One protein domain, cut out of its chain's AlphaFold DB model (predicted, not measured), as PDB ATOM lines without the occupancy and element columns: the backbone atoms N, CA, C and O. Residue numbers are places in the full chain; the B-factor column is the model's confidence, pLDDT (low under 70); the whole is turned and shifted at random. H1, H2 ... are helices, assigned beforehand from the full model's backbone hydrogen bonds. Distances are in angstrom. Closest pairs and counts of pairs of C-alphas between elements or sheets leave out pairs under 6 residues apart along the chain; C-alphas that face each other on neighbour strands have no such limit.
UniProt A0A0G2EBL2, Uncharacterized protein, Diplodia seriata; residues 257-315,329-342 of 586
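This is residues 257 to 315 and 329 to 342 of the 586 residues of an uncharacterized protein of Diplodia seriata (UniProt A0A0G2EBL2). Three helices, H1, H2 and H3, fold back and forth on one another as a small bundle with their centres in a triangle, and a short fourth helix, H4, stands crosswise at the end of H1. Residues 258 to 263, before H1, stick out at the opposite end. The printed part has 73 residues with four named helices, H1 to H4 along the chain, and no named strand: the class is all helix. It is only just loose, close to compact, with a radius of gyration of the C-alphas of 13.6 A, and only just elongated, spanning 42 by 21 by 21 A.

H1, residues 264 to 278, begins at C-alpha 264 (119.661, 197.665, 99.142) and is 20.9 A long. H3, residues 300 to 314, is also 20.9 A long. H2, residues 286 to 296, measures 16.2 A. H4, residues 329 to 337, measures 13.0 A and ends at C-alpha 337 (109.377, 218.152, 111.412).

H1, with residues 265 to 269 alone, touches H2; their closest C-alphas, Thr 265 and Ile 290, are 6.5 A apart. This helical hairpin runs opposite ways at a shallow tilt of 33 degrees, only just short of steep. H2 and H3 form another helical hairpin, opposite ways at a shallow tilt of 20 degrees. H3 touches H2 with residues 300 to 303 alone; the closest C-alphas, Phe 291 and Val 303, are 5.9 A apart. H1 and H3 are near each other. H4 touches H1 at residues 276 to 278 alone, about perpendicular at 90 degrees; the closest C-alphas, Ala 277 and Arg 334, are 7.4 A apart. H4 is apart from H2, and only just from H3, at 8.3 A. Every O i to N i+4 pair is within hydrogen-bond range in H1 and H3; H2 has 6 of 7 and H4 has 4 of 5.

The C-alphas farthest apart, Ala 259 and Ala 340, are 43.4 A apart. Residues 316 to 328 are cut out, with 16.6 A between C-alphas 315 and 329. Of the links printed whole, H2 to H3 is tight and H1 to H2 short. The model's pLDDT is under 70 at residues 257 to 260 and 329 to 342.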
ATOM      1  N   ALA A 257     125.909 194.900  89.174       69.12
ATOM      2  CA  ALA A 257     125.152 193.662  89.261       69.12
ATOM      3  C   ALA A 257     125.946 192.694  90.145       69.12
ATOM      4  O   ALA A 257     127.021 192.237  89.774       69.12
ATOM      5  N   GLY A 258     125.436 192.446  91.342       64.25
ATOM      6  CA  GLY A 258     126.023 191.540  92.316       64.25
ATOM      7  C   GLY A 258     124.917 190.964  93.181       64.25
ATOM      8  O   GLY A 258     123.897 191.630  93.398       64.25
ATOM      9  N   ALA A 259     125.119 189.728  93.629       59.22
ATOM     10  CA  ALA A 259     124.242 189.057  94.569       59.22
ATOM     11  C   ALA A 259     124.409 189.718  95.944       59.22
ATOM     12  O   ALA A 259     125.337 189.420  96.685       59.22
ATOM     13  N   LEU A 260     123.551 190.692  96.237       69.94
ATOM     14  CA  LEU A 260     123.150 190.924  97.614       69.94
ATOM     15  C   LEU A 260     121.921 190.058  97.853       69.94
ATOM     16  O   LEU A 260     121.029 190.024  97.004       69.94
ATOM     17  N   ASP A 261     121.852 189.432  99.022       75.25
ATOM     18  CA  ASP A 261     120.687 188.644  99.437       75.25
ATOM     19  C   ASP A 261     119.445 189.520  99.688       75.25
ATOM     20  O   ASP A 261     118.341 189.019  99.885       75.25
ATOM     21  N   HIS A 262     119.607 190.847  99.653       81.88
ATOM     22  CA  HIS A 262     118.555 191.819  99.907       81.88
ATOM     23  C   HIS A 262     118.575 192.994  98.918       81.88
ATOM     24  O   HIS A 262     119.562 193.297  98.242       81.88
ATOM     25  N   ASP A 263     117.449 193.702  98.867       88.38
ATOM     26  CA  ASP A 263     117.252 194.878  98.028       88.38
ATOM     27  C   ASP A 263     117.702 196.165  98.737       88.38
ATOM     28  O   ASP A 263     116.913 196.853  99.394       88.38
ATOM     29  N   ASP A 264     118.987 196.489  98.573       90.31
ATOM     30  CA  ASP A 264     119.661 197.665  99.142       90.31
ATOM     31  C   ASP A 264     118.914 198.991  98.910       90.31
ATOM     32  O   ASP A 264     118.778 199.827  99.805       90.31
ATOM     33  N   THR A 265     118.399 199.191  97.699       92.50
ATOM     34  CA  THR A 265     117.763 200.449  97.290       92.50
ATOM     35  C   THR A 265     116.415 200.624  97.982       92.50
ATOM     36  O   THR A 265     116.098 201.724  98.445       92.50
ATOM     37  N   THR A 266     115.644 199.540  98.100       92.06
ATOM     38  CA  THR A 266     114.380 199.548  98.848       92.06
ATOM     39  C   THR A 266     114.614 199.719 100.335       92.06
ATOM     40  O   THR A 266     113.923 200.525 100.954       92.06
ATOM     41  N   LEU A 267     115.607 199.031 100.901       91.56
ATOM     42  CA  LEU A 267     115.968 199.163 102.309       91.56
ATOM     43  C   LEU A 267     116.274 200.624 102.667       91.56
ATOM     44  O   LEU A 267     115.605 201.204 103.522       91.56
ATOM     45  N   ILE A 268     117.213 201.261 101.961       93.94
ATOM     46  CA  ILE A 268     117.590 202.653 102.246       93.94
ATOM     47  C   ILE A 268     116.445 203.625 101.950       93.94
ATOM     48  O   ILE A 268     116.193 204.535 102.742       93.94
ATOM     49  N   GLY A 269     115.701 203.421 100.858       93.62
ATOM     50  CA  GLY A 269     114.517 204.228 100.559       93.62
ATOM     51  C   GLY A 269     113.454 204.149 101.664       93.62
ATOM     52  O   GLY A 269     112.839 205.161 102.008       93.62
ATOM     53  N   ASN A 270     113.270 202.970 102.263       92.50
ATOM     54  CA  ASN A 270     112.361 202.758 103.385       92.50
ATOM     55  C   ASN A 270     112.869 203.429 104.657       92.50
ATOM     56  O   ASN A 270     112.091 204.132 105.294       92.50
ATOM     57  N   ILE A 271     114.156 203.296 104.984       91.81
ATOM     58  CA  ILE A 271     114.759 203.940 106.160       91.81
ATOM     59  C   ILE A 271     114.617 205.464 106.077       91.81
ATOM     60  O   ILE A 271     114.153 206.096 107.027       91.81
ATOM     61  N   MET A 272     114.930 206.067 104.925       92.56
ATOM     62  CA  MET A 272     114.770 207.512 104.717       92.56
ATOM     63  C   MET A 272     113.304 207.951 104.860       92.56
ATOM     64  O   MET A 272     113.008 208.984 105.462       92.56
ATOM     65  N   ARG A 273     112.364 207.150 104.347       90.81
ATOM     66  CA  ARG A 273     110.926 207.421 104.455       90.81
ATOM     67  C   ARG A 273     110.431 207.312 105.898       90.81
ATOM     68  O   ARG A 273     109.704 208.195 106.345       90.81
ATOM     69  N   SER A 274     110.844 206.276 106.624       87.75
ATOM     70  CA  SER A 274     110.532 206.098 108.045       87.75
ATOM     71  C   SER A 274     111.126 207.221 108.889       87.75
ATOM     72  O   SER A 274     110.449 207.732 109.775       87.75
ATOM     73  N   THR A 275     112.334 207.683 108.557       88.00
ATOM     74  CA  THR A 275     112.982 208.827 109.220       88.00
ATOM     75  C   THR A 275     112.157 210.100 109.060       88.00
ATOM     76  O   THR A 275     111.859 210.757 110.055       88.00
ATOM     77  N   LEU A 276     111.711 210.419 107.837       85.56
ATOM     78  CA  LEU A 276     110.809 211.554 107.606       85.56
ATOM     79  C   LEU A 276     109.474 211.394 108.349       85.56
ATOM     80  O   LEU A 276     108.994 212.343 108.965       85.56
ATOM     81  N   ALA A 277     108.882 210.196 108.329       82.31
ATOM     82  CA  ALA A 277     107.607 209.914 108.993       82.31
ATOM     83  C   ALA A 277     107.689 209.989 110.531       82.31
ATOM     84  O   ALA A 277     106.718 210.381 111.185       82.31
ATOM     85  N   ALA A 278     108.843 209.642 111.107       78.25
ATOM     86  CA  ALA A 278     109.145 209.789 112.529       78.25
ATOM     87  C   ALA A 278     109.432 211.246 112.935       78.25
ATOM     88  O   ALA A 278     109.467 211.555 114.122       78.25
ATOM     89  N   GLY A 279     109.588 212.138 111.957       76.25
ATOM     90  CA  GLY A 279     109.854 213.557 112.143       76.25
ATOM     91  C   GLY A 279     111.328 213.948 112.163       76.25
ATOM     92  O   GLY A 279     111.665 215.071 112.525       76.25
ATOM     93  N   GLY A 280     112.203 213.044 111.723       80.75
ATOM     94  CA  GLY A 280     113.576 213.381 111.381       80.75
ATOM     95  C   GLY A 280     113.669 214.215 110.101       80.75
ATOM     96  O   GLY A 280     112.710 214.359 109.337       80.75
ATOM     97  N   HIS A 281     114.864 214.743 109.851       85.56
ATOM     98  CA  HIS A 281     115.185 215.468 108.629       85.56
ATOM     99  C   HIS A 281     115.879 214.540 107.630       85.56
ATOM    100  O   HIS A 281     116.707 213.714 108.008       85.56
ATOM    101  N   VAL A 282     115.533 214.681 106.352       89.25
ATOM    102  CA  VAL A 282     116.245 214.039 105.247       89.25
ATOM    103  C   VAL A 282     116.446 215.079 104.160       89.25
ATOM    104  O   VAL A 282     115.472 215.550 103.564       89.25
ATOM    105  N   GLY A 283     117.708 215.394 103.872       88.38
ATOM    106  CA  GLY A 283     118.071 216.327 102.809       88.38
ATOM    107  C   GLY A 283     117.400 215.995 101.458       88.38
ATOM    108  O   GLY A 283     117.573 214.879 100.952       88.38
ATOM    109  N   PRO A 284     116.699 216.947 100.802       90.00
ATOM    110  CA  PRO A 284     115.948 216.702  99.563       90.00
ATOM    111  C   PRO A 284     116.780 216.066  98.434       90.00
ATOM    112  O   PRO A 284     116.313 215.186  97.712       90.00
ATOM    113  N   LYS A 285     118.055 216.448  98.309       90.50
ATOM    114  CA  LYS A 285     118.958 215.940  97.262       90.50
ATOM    115  C   LYS A 285     119.264 214.441  97.383       90.50
ATOM    116  O   LYS A 285     119.579 213.810  96.375       90.50
ATOM    117  N   ARG A 286     119.145 213.846  98.576       91.69
ATOM    118  CA  ARG A 286     119.432 212.415  98.796       91.69
ATOM    119  C   ARG A 286     118.464 211.503  98.040       91.69
ATOM    120  O   ARG A 286     118.855 210.418  97.614       91.69
ATOM    121  N   TRP A 287     117.233 211.962  97.810       94.00
ATOM    122  CA  TRP A 287     116.216 211.222  97.058       94.00
ATOM    123  C   TRP A 287     116.584 211.011  95.587       94.00
ATOM    124  O   TRP A 287     116.170 210.019  94.988       94.00
ATOM    125  N   ILE A 288     117.402 211.898  95.008       92.62
ATOM    126  CA  ILE A 288     117.830 211.822  93.604       92.62
ATOM    127  C   ILE A 288     118.585 210.514  93.336       92.62
ATOM    128  O   ILE A 288     118.368 209.871  92.310       92.62
ATOM    129  N   GLU A 289     119.458 210.088  94.251       91.62
ATOM    130  CA  GLU A 289     120.217 208.844  94.079       91.62
ATOM    131  C   GLU A 289     119.301 207.612  94.130       91.62
ATOM    132  O   GLU A 289     119.452 206.700  93.317       91.62
ATOM    133  N   ILE A 290     118.295 207.614  95.009       94.19
ATOM    134  CA  ILE A 290     117.297 206.538  95.090       94.19
ATOM    135  C   ILE A 290     116.485 206.451  93.788       94.19
ATOM    136  O   ILE A 290     116.322 205.363  93.231       94.19
ATOM    137  N   PHE A 291     116.056 207.589  93.231       94.38
ATOM    138  CA  PHE A 291     115.385 207.619  91.929       94.38
ATOM    139  C   PHE A 291     116.260 207.089  90.799       94.38
ATOM    140  O   PHE A 291     115.792 206.276  90.001       94.38
ATOM    141  N   LYS A 292     117.528 207.513  90.738       91.38
ATOM    142  CA  LYS A 292     118.496 207.021  89.748       91.38
ATOM    143  C   LYS A 292     118.631 205.506  89.811       91.38
ATOM    144  O   LYS A 292     118.574 204.862  88.767       91.38
ATOM    145  N   ARG A 293     118.741 204.927  91.006       91.44
ATOM    146  CA  ARG A 293     118.868 203.473  91.186       91.44
ATOM    147  C   ARG A 293     117.630 202.716  90.730       91.44
ATOM    148  O   ARG A 293     117.765 201.790  89.931       91.44
ATOM    149  N   TYR A 294     116.432 203.129  91.145       91.38
ATOM    150  CA  TYR A 294     115.198 202.492  90.669       91.38
ATOM    151  C   TYR A 294     115.016 202.629  89.154       91.38
ATOM    152  O   TYR A 294     114.649 201.665  88.483       91.38
ATOM    153  N   GLY A 295     115.315 203.802  88.595       88.69
ATOM    154  CA  GLY A 295     115.237 204.050  87.159       88.69
ATOM    155  C   GLY A 295     116.209 203.195  86.344       88.69
ATOM    156  O   GLY A 295     115.813 202.546  85.378       88.69
ATOM    157  N   MET A 296     117.474 203.138  86.767       86.12
ATOM    158  CA  MET A 296     118.529 202.364  86.098       86.12
ATOM    159  C   MET A 296     118.333 200.846  86.214       86.12
ATOM    160  O   MET A 296     118.792 200.121  85.334       86.12
ATOM    161  N   THR A 297     117.640 200.375  87.254       84.88
ATOM    162  CA  THR A 297     117.266 198.959  87.455       84.88
ATOM    163  C   THR A 297     115.890 198.607  86.872       84.88
ATOM    164  O   THR A 297     115.366 197.528  87.124       84.88
ATOM    165  N   GLU A 298     115.296 199.504  86.075       83.81
ATOM    166  CA  GLU A 298     114.006 199.314  85.391       83.81
ATOM    167  C   GLU A 298     112.796 199.116  86.327       83.81
ATOM    168  O   GLU A 298     111.736 198.636  85.918       83.81
ATOM    169  N   ARG A 299     112.906 199.559  87.582       87.50
ATOM    170  CA  ARG A 299     111.851 199.499  88.604       87.50
ATOM    171  C   ARG A 299     111.001 200.768  88.605       87.50
ATOM    172  O   ARG A 299     110.835 201.438  89.623       87.50
ATOM    173  N   PHE A 300     110.430 201.098  87.446       89.88
ATOM    174  CA  PHE A 300     109.676 202.344  87.259       89.88
ATOM    175  C   PHE A 300     108.456 202.473  88.191       89.88
ATOM    176  O   PHE A 300     108.120 203.573  88.621       89.88
ATOM    177  N   ALA A 301     107.819 201.359  88.565       89.38
ATOM    178  CA  ALA A 301     106.712 201.377  89.523       89.38
ATOM    179  C   ALA A 301     107.127 201.969  90.884       89.38
ATOM    180  O   ALA A 301     106.375 202.746  91.469       89.38
ATOM    181  N   GLU A 302     108.337 201.659  91.358       91.50
ATOM    182  CA  GLU A 302     108.865 202.190  92.620       91.50
ATOM    183  C   GLU A 302     109.267 203.663  92.492       91.50
ATOM    184  O   GLU A 302     109.008 204.446  93.405       91.50
ATOM    185  N   VAL A 303     109.780 204.078  91.323       93.81
ATOM    186  CA  VAL A 303     109.978 205.503  90.997       93.81
ATOM    187  C   VAL A 303     108.661 206.264  91.121       93.81
ATOM    188  O   VAL A 303     108.605 207.276  91.814       93.81
ATOM    189  N   ALA A 304     107.596 205.775  90.481       93.31
ATOM    190  CA  ALA A 304     106.298 206.441  90.492       93.31
ATOM    191  C   ALA A 304     105.710 206.524  91.909       93.31
ATOM    192  O   ALA A 304     105.311 207.607  92.337       93.31
ATOM    193  N   LYS A 305     105.712 205.417  92.665       93.44
ATOM    194  CA  LYS A 305     105.233 205.389  94.058       93.44
ATOM    195  C   LYS A 305     105.985 206.392  94.935       93.44
ATOM    196  O   LYS A 305     105.355 207.189  95.626       93.44
ATOM    197  N   LEU A 306     107.319 206.378  94.881       94.75
ATOM    198  CA  LEU A 306     108.152 207.264  95.689       94.75
ATOM    199  C   LEU A 306     107.989 208.734  95.280       94.75
ATOM    200  O   LEU A 306     107.871 209.597  96.144       94.75
ATOM    201  N   ALA A 307     107.941 209.025  93.979       94.69
ATOM    202  CA  ALA A 307     107.765 210.381  93.466       94.69
ATOM    203  C   ALA A 307     106.424 210.982  93.887       94.69
ATOM    204  O   ALA A 307     106.387 212.116  94.358       94.69
ATOM    205  N   LEU A 308     105.332 210.223  93.774       92.81
ATOM    206  CA  LEU A 308     104.018 210.685  94.216       92.81
ATOM    207  C   LEU A 308     103.970 210.872  95.735       92.81
ATOM    208  O   LEU A 308     103.465 211.895  96.191       92.81
ATOM    209  N   TRP A 309     104.555 209.949  96.505       91.75
ATOM    210  CA  TRP A 309     104.639 210.070  97.961       91.75
ATOM    211  C   TRP A 309     105.431 211.313  98.398       91.75
ATOM    212  O   TRP A 309     104.957 212.069  99.242       91.75
ATOM    213  N   LEU A 310     106.595 211.576  97.792       91.38
ATOM    214  CA  LEU A 310     107.400 212.770  98.083       91.38
ATOM    215  C   LEU A 310     106.698 214.055  97.644       91.38
ATOM    216  O   LEU A 310     106.735 215.050  98.364       91.38
ATOM    217  N   ALA A 311     106.032 214.044  96.488       89.44
ATOM    218  CA  ALA A 311     105.230 215.177  96.057       89.44
ATOM    219  C   ALA A 311     104.115 215.467  97.066       89.44
ATOM    220  O   ALA A 311     103.943 216.611  97.467       89.44
ATOM    221  N   ASP A 312     103.434 214.437  97.565       85.69
ATOM    222  CA  ASP A 312     102.420 214.582  98.609       85.69
ATOM    223  C   ASP A 312     103.017 215.061  99.946       85.69
ATOM    224  O   ASP A 312     102.380 215.857 100.643       85.69
ATOM    225  N   TRP A 313     104.242 214.638 100.281       83.56
ATOM    226  CA  TRP A 313     104.979 215.011 101.497       83.56
ATOM    227  C   TRP A 313     105.567 216.429 101.486       83.56
ATOM    228  O   TRP A 313     105.797 217.009 102.544       83.56
ATOM    229  N   TYR A 314     105.819 217.015 100.320       82.00
ATOM    230  CA  TYR A 314     106.368 218.373 100.211       82.00
ATOM    231  C   TYR A 314     105.425 219.349  99.495       82.00
ATOM    232  O   TYR A 314     105.789 220.502  99.297       82.00
ATOM    233  N   SER A 315     104.218 218.920  99.113       77.88
ATOM    234  CA  SER A 315     103.213 219.816  98.537       77.88
ATOM    235  C   SER A 315     102.693 220.794  99.596       77.88
ATOM    236  O   SER A 315     102.303 220.334 100.679       77.88
ATOM    237  N   VAL A 329      96.593 213.174 111.530       50.34
ATOM    238  CA  VAL A 329      97.602 212.677 112.483       50.34
ATOM    239  C   VAL A 329      99.000 212.738 111.863       50.34
ATOM    240  O   VAL A 329      99.945 213.205 112.502       50.34
ATOM    241  N   LEU A 330      99.128 212.335 110.594       51.09
ATOM    242  CA  LEU A 330     100.369 212.487 109.827       51.09
ATOM    243  C   LEU A 330     100.724 213.967 109.600       51.09
ATOM    244  O   LEU A 330     101.900 214.320 109.632       51.09
ATOM    245  N   GLN A 331      99.726 214.838 109.435       57.47
ATOM    246  CA  GLN A 331      99.878 216.289 109.293       57.47
ATOM    247  C   GLN A 331     100.446 216.938 110.560       57.47
ATOM    248  O   GLN A 331     101.421 217.677 110.471       57.47
ATOM    249  N   ARG A 332      99.926 216.584 111.743       53.84
ATOM    250  CA  ARG A 332     100.420 217.112 113.026       53.84
ATOM    251  C   ARG A 332     101.869 216.697 113.309       53.84
ATOM    252  O   ARG A 332     102.645 217.488 113.835       53.84
ATOM    253  N   LYS A 333     102.258 215.476 112.913       53.00
ATOM    254  CA  LYS A 333     103.668 215.051 112.935       53.00
ATOM    255  C   LYS A 333     104.509 215.829 111.920       53.00
ATOM    256  O   LYS A 333     105.587 216.277 112.267       53.00
ATOM    257  N   ARG A 334     104.018 216.041 110.696       57.06
ATOM    258  CA  ARG A 334     104.727 216.748 109.612       57.06
ATOM    259  C   ARG A 334     104.984 218.233 109.904       57.06
ATOM    260  O   ARG A 334     106.042 218.741 109.538       57.06
ATOM    261  N   GLU A 335     104.052 218.912 110.570       54.88
ATOM    262  CA  GLU A 335     104.189 220.313 111.003       54.88
ATOM    263  C   GLU A 335     105.314 220.510 112.031       54.88
ATOM    264  O   GLU A 335     105.962 221.558 112.025       54.88
ATOM    265  N   ALA A 336     105.586 219.494 112.859       52.66
ATOM    266  CA  ALA A 336     106.678 219.505 113.833       52.66
ATOM    267  C   ALA A 336     108.063 219.285 113.192       52.66
ATOM    268  O   ALA A 336     109.064 219.752 113.727       52.66
ATOM    269  N   SER A 337     108.124 218.605 112.042       52.69
ATOM    270  CA  SER A 337     109.377 218.152 111.412       52.69
ATOM    271  C   SER A 337     109.913 219.081 110.322       52.69
ATOM    272  O   SER A 337     111.095 219.022 109.992       52.69
ATOM    273  N   GLN A 338     109.054 219.904 109.705       57.59
ATOM    274  CA  GLN A 338     109.464 220.814 108.629       57.59
ATOM    275  C   GLN A 338     109.842 222.192 109.192       57.59
ATOM    276  O   GLN A 338     108.976 222.851 109.790       57.59
ATOM    277  N   PRO A 339     111.079 222.680 108.964       55.88
ATOM    278  CA  PRO A 339     111.457 224.030 109.364       55.88
ATOM    279  C   PRO A 339     110.522 225.039 108.688       55.88
ATOM    280  O   PRO A 339     110.205 224.917 107.505       55.88
ATOM    281  N   ALA A 340     110.057 226.038 109.445       51.56
ATOM    282  CA  ALA A 340     109.047 227.008 109.002       51.56
ATOM    283  C   ALA A 340     109.397 227.706 107.669       51.56
ATOM    284  O   ALA A 340     108.506 228.094 106.919       51.56
ATOM    285  N   ILE A 341     110.691 227.795 107.351       50.00
ATOM    286  CA  ILE A 341     111.233 228.378 106.120       50.00
ATOM    287  C   ILE A 341     110.866 227.538 104.888       50.00
ATOM    288  O   ILE A 341     110.450 228.099 103.881       50.00
ATOM    289  N   GLU A 342     110.947 226.205 104.955       53.34
ATOM    290  CA  GLU A 342     110.629 225.329 103.813       53.34
ATOM    291  C   GLU A 342     109.143 225.386 103.433       53.34
ATOM    292  O   GLU A 342     108.804 225.201 102.266       53.34
TER     293      GLU A 342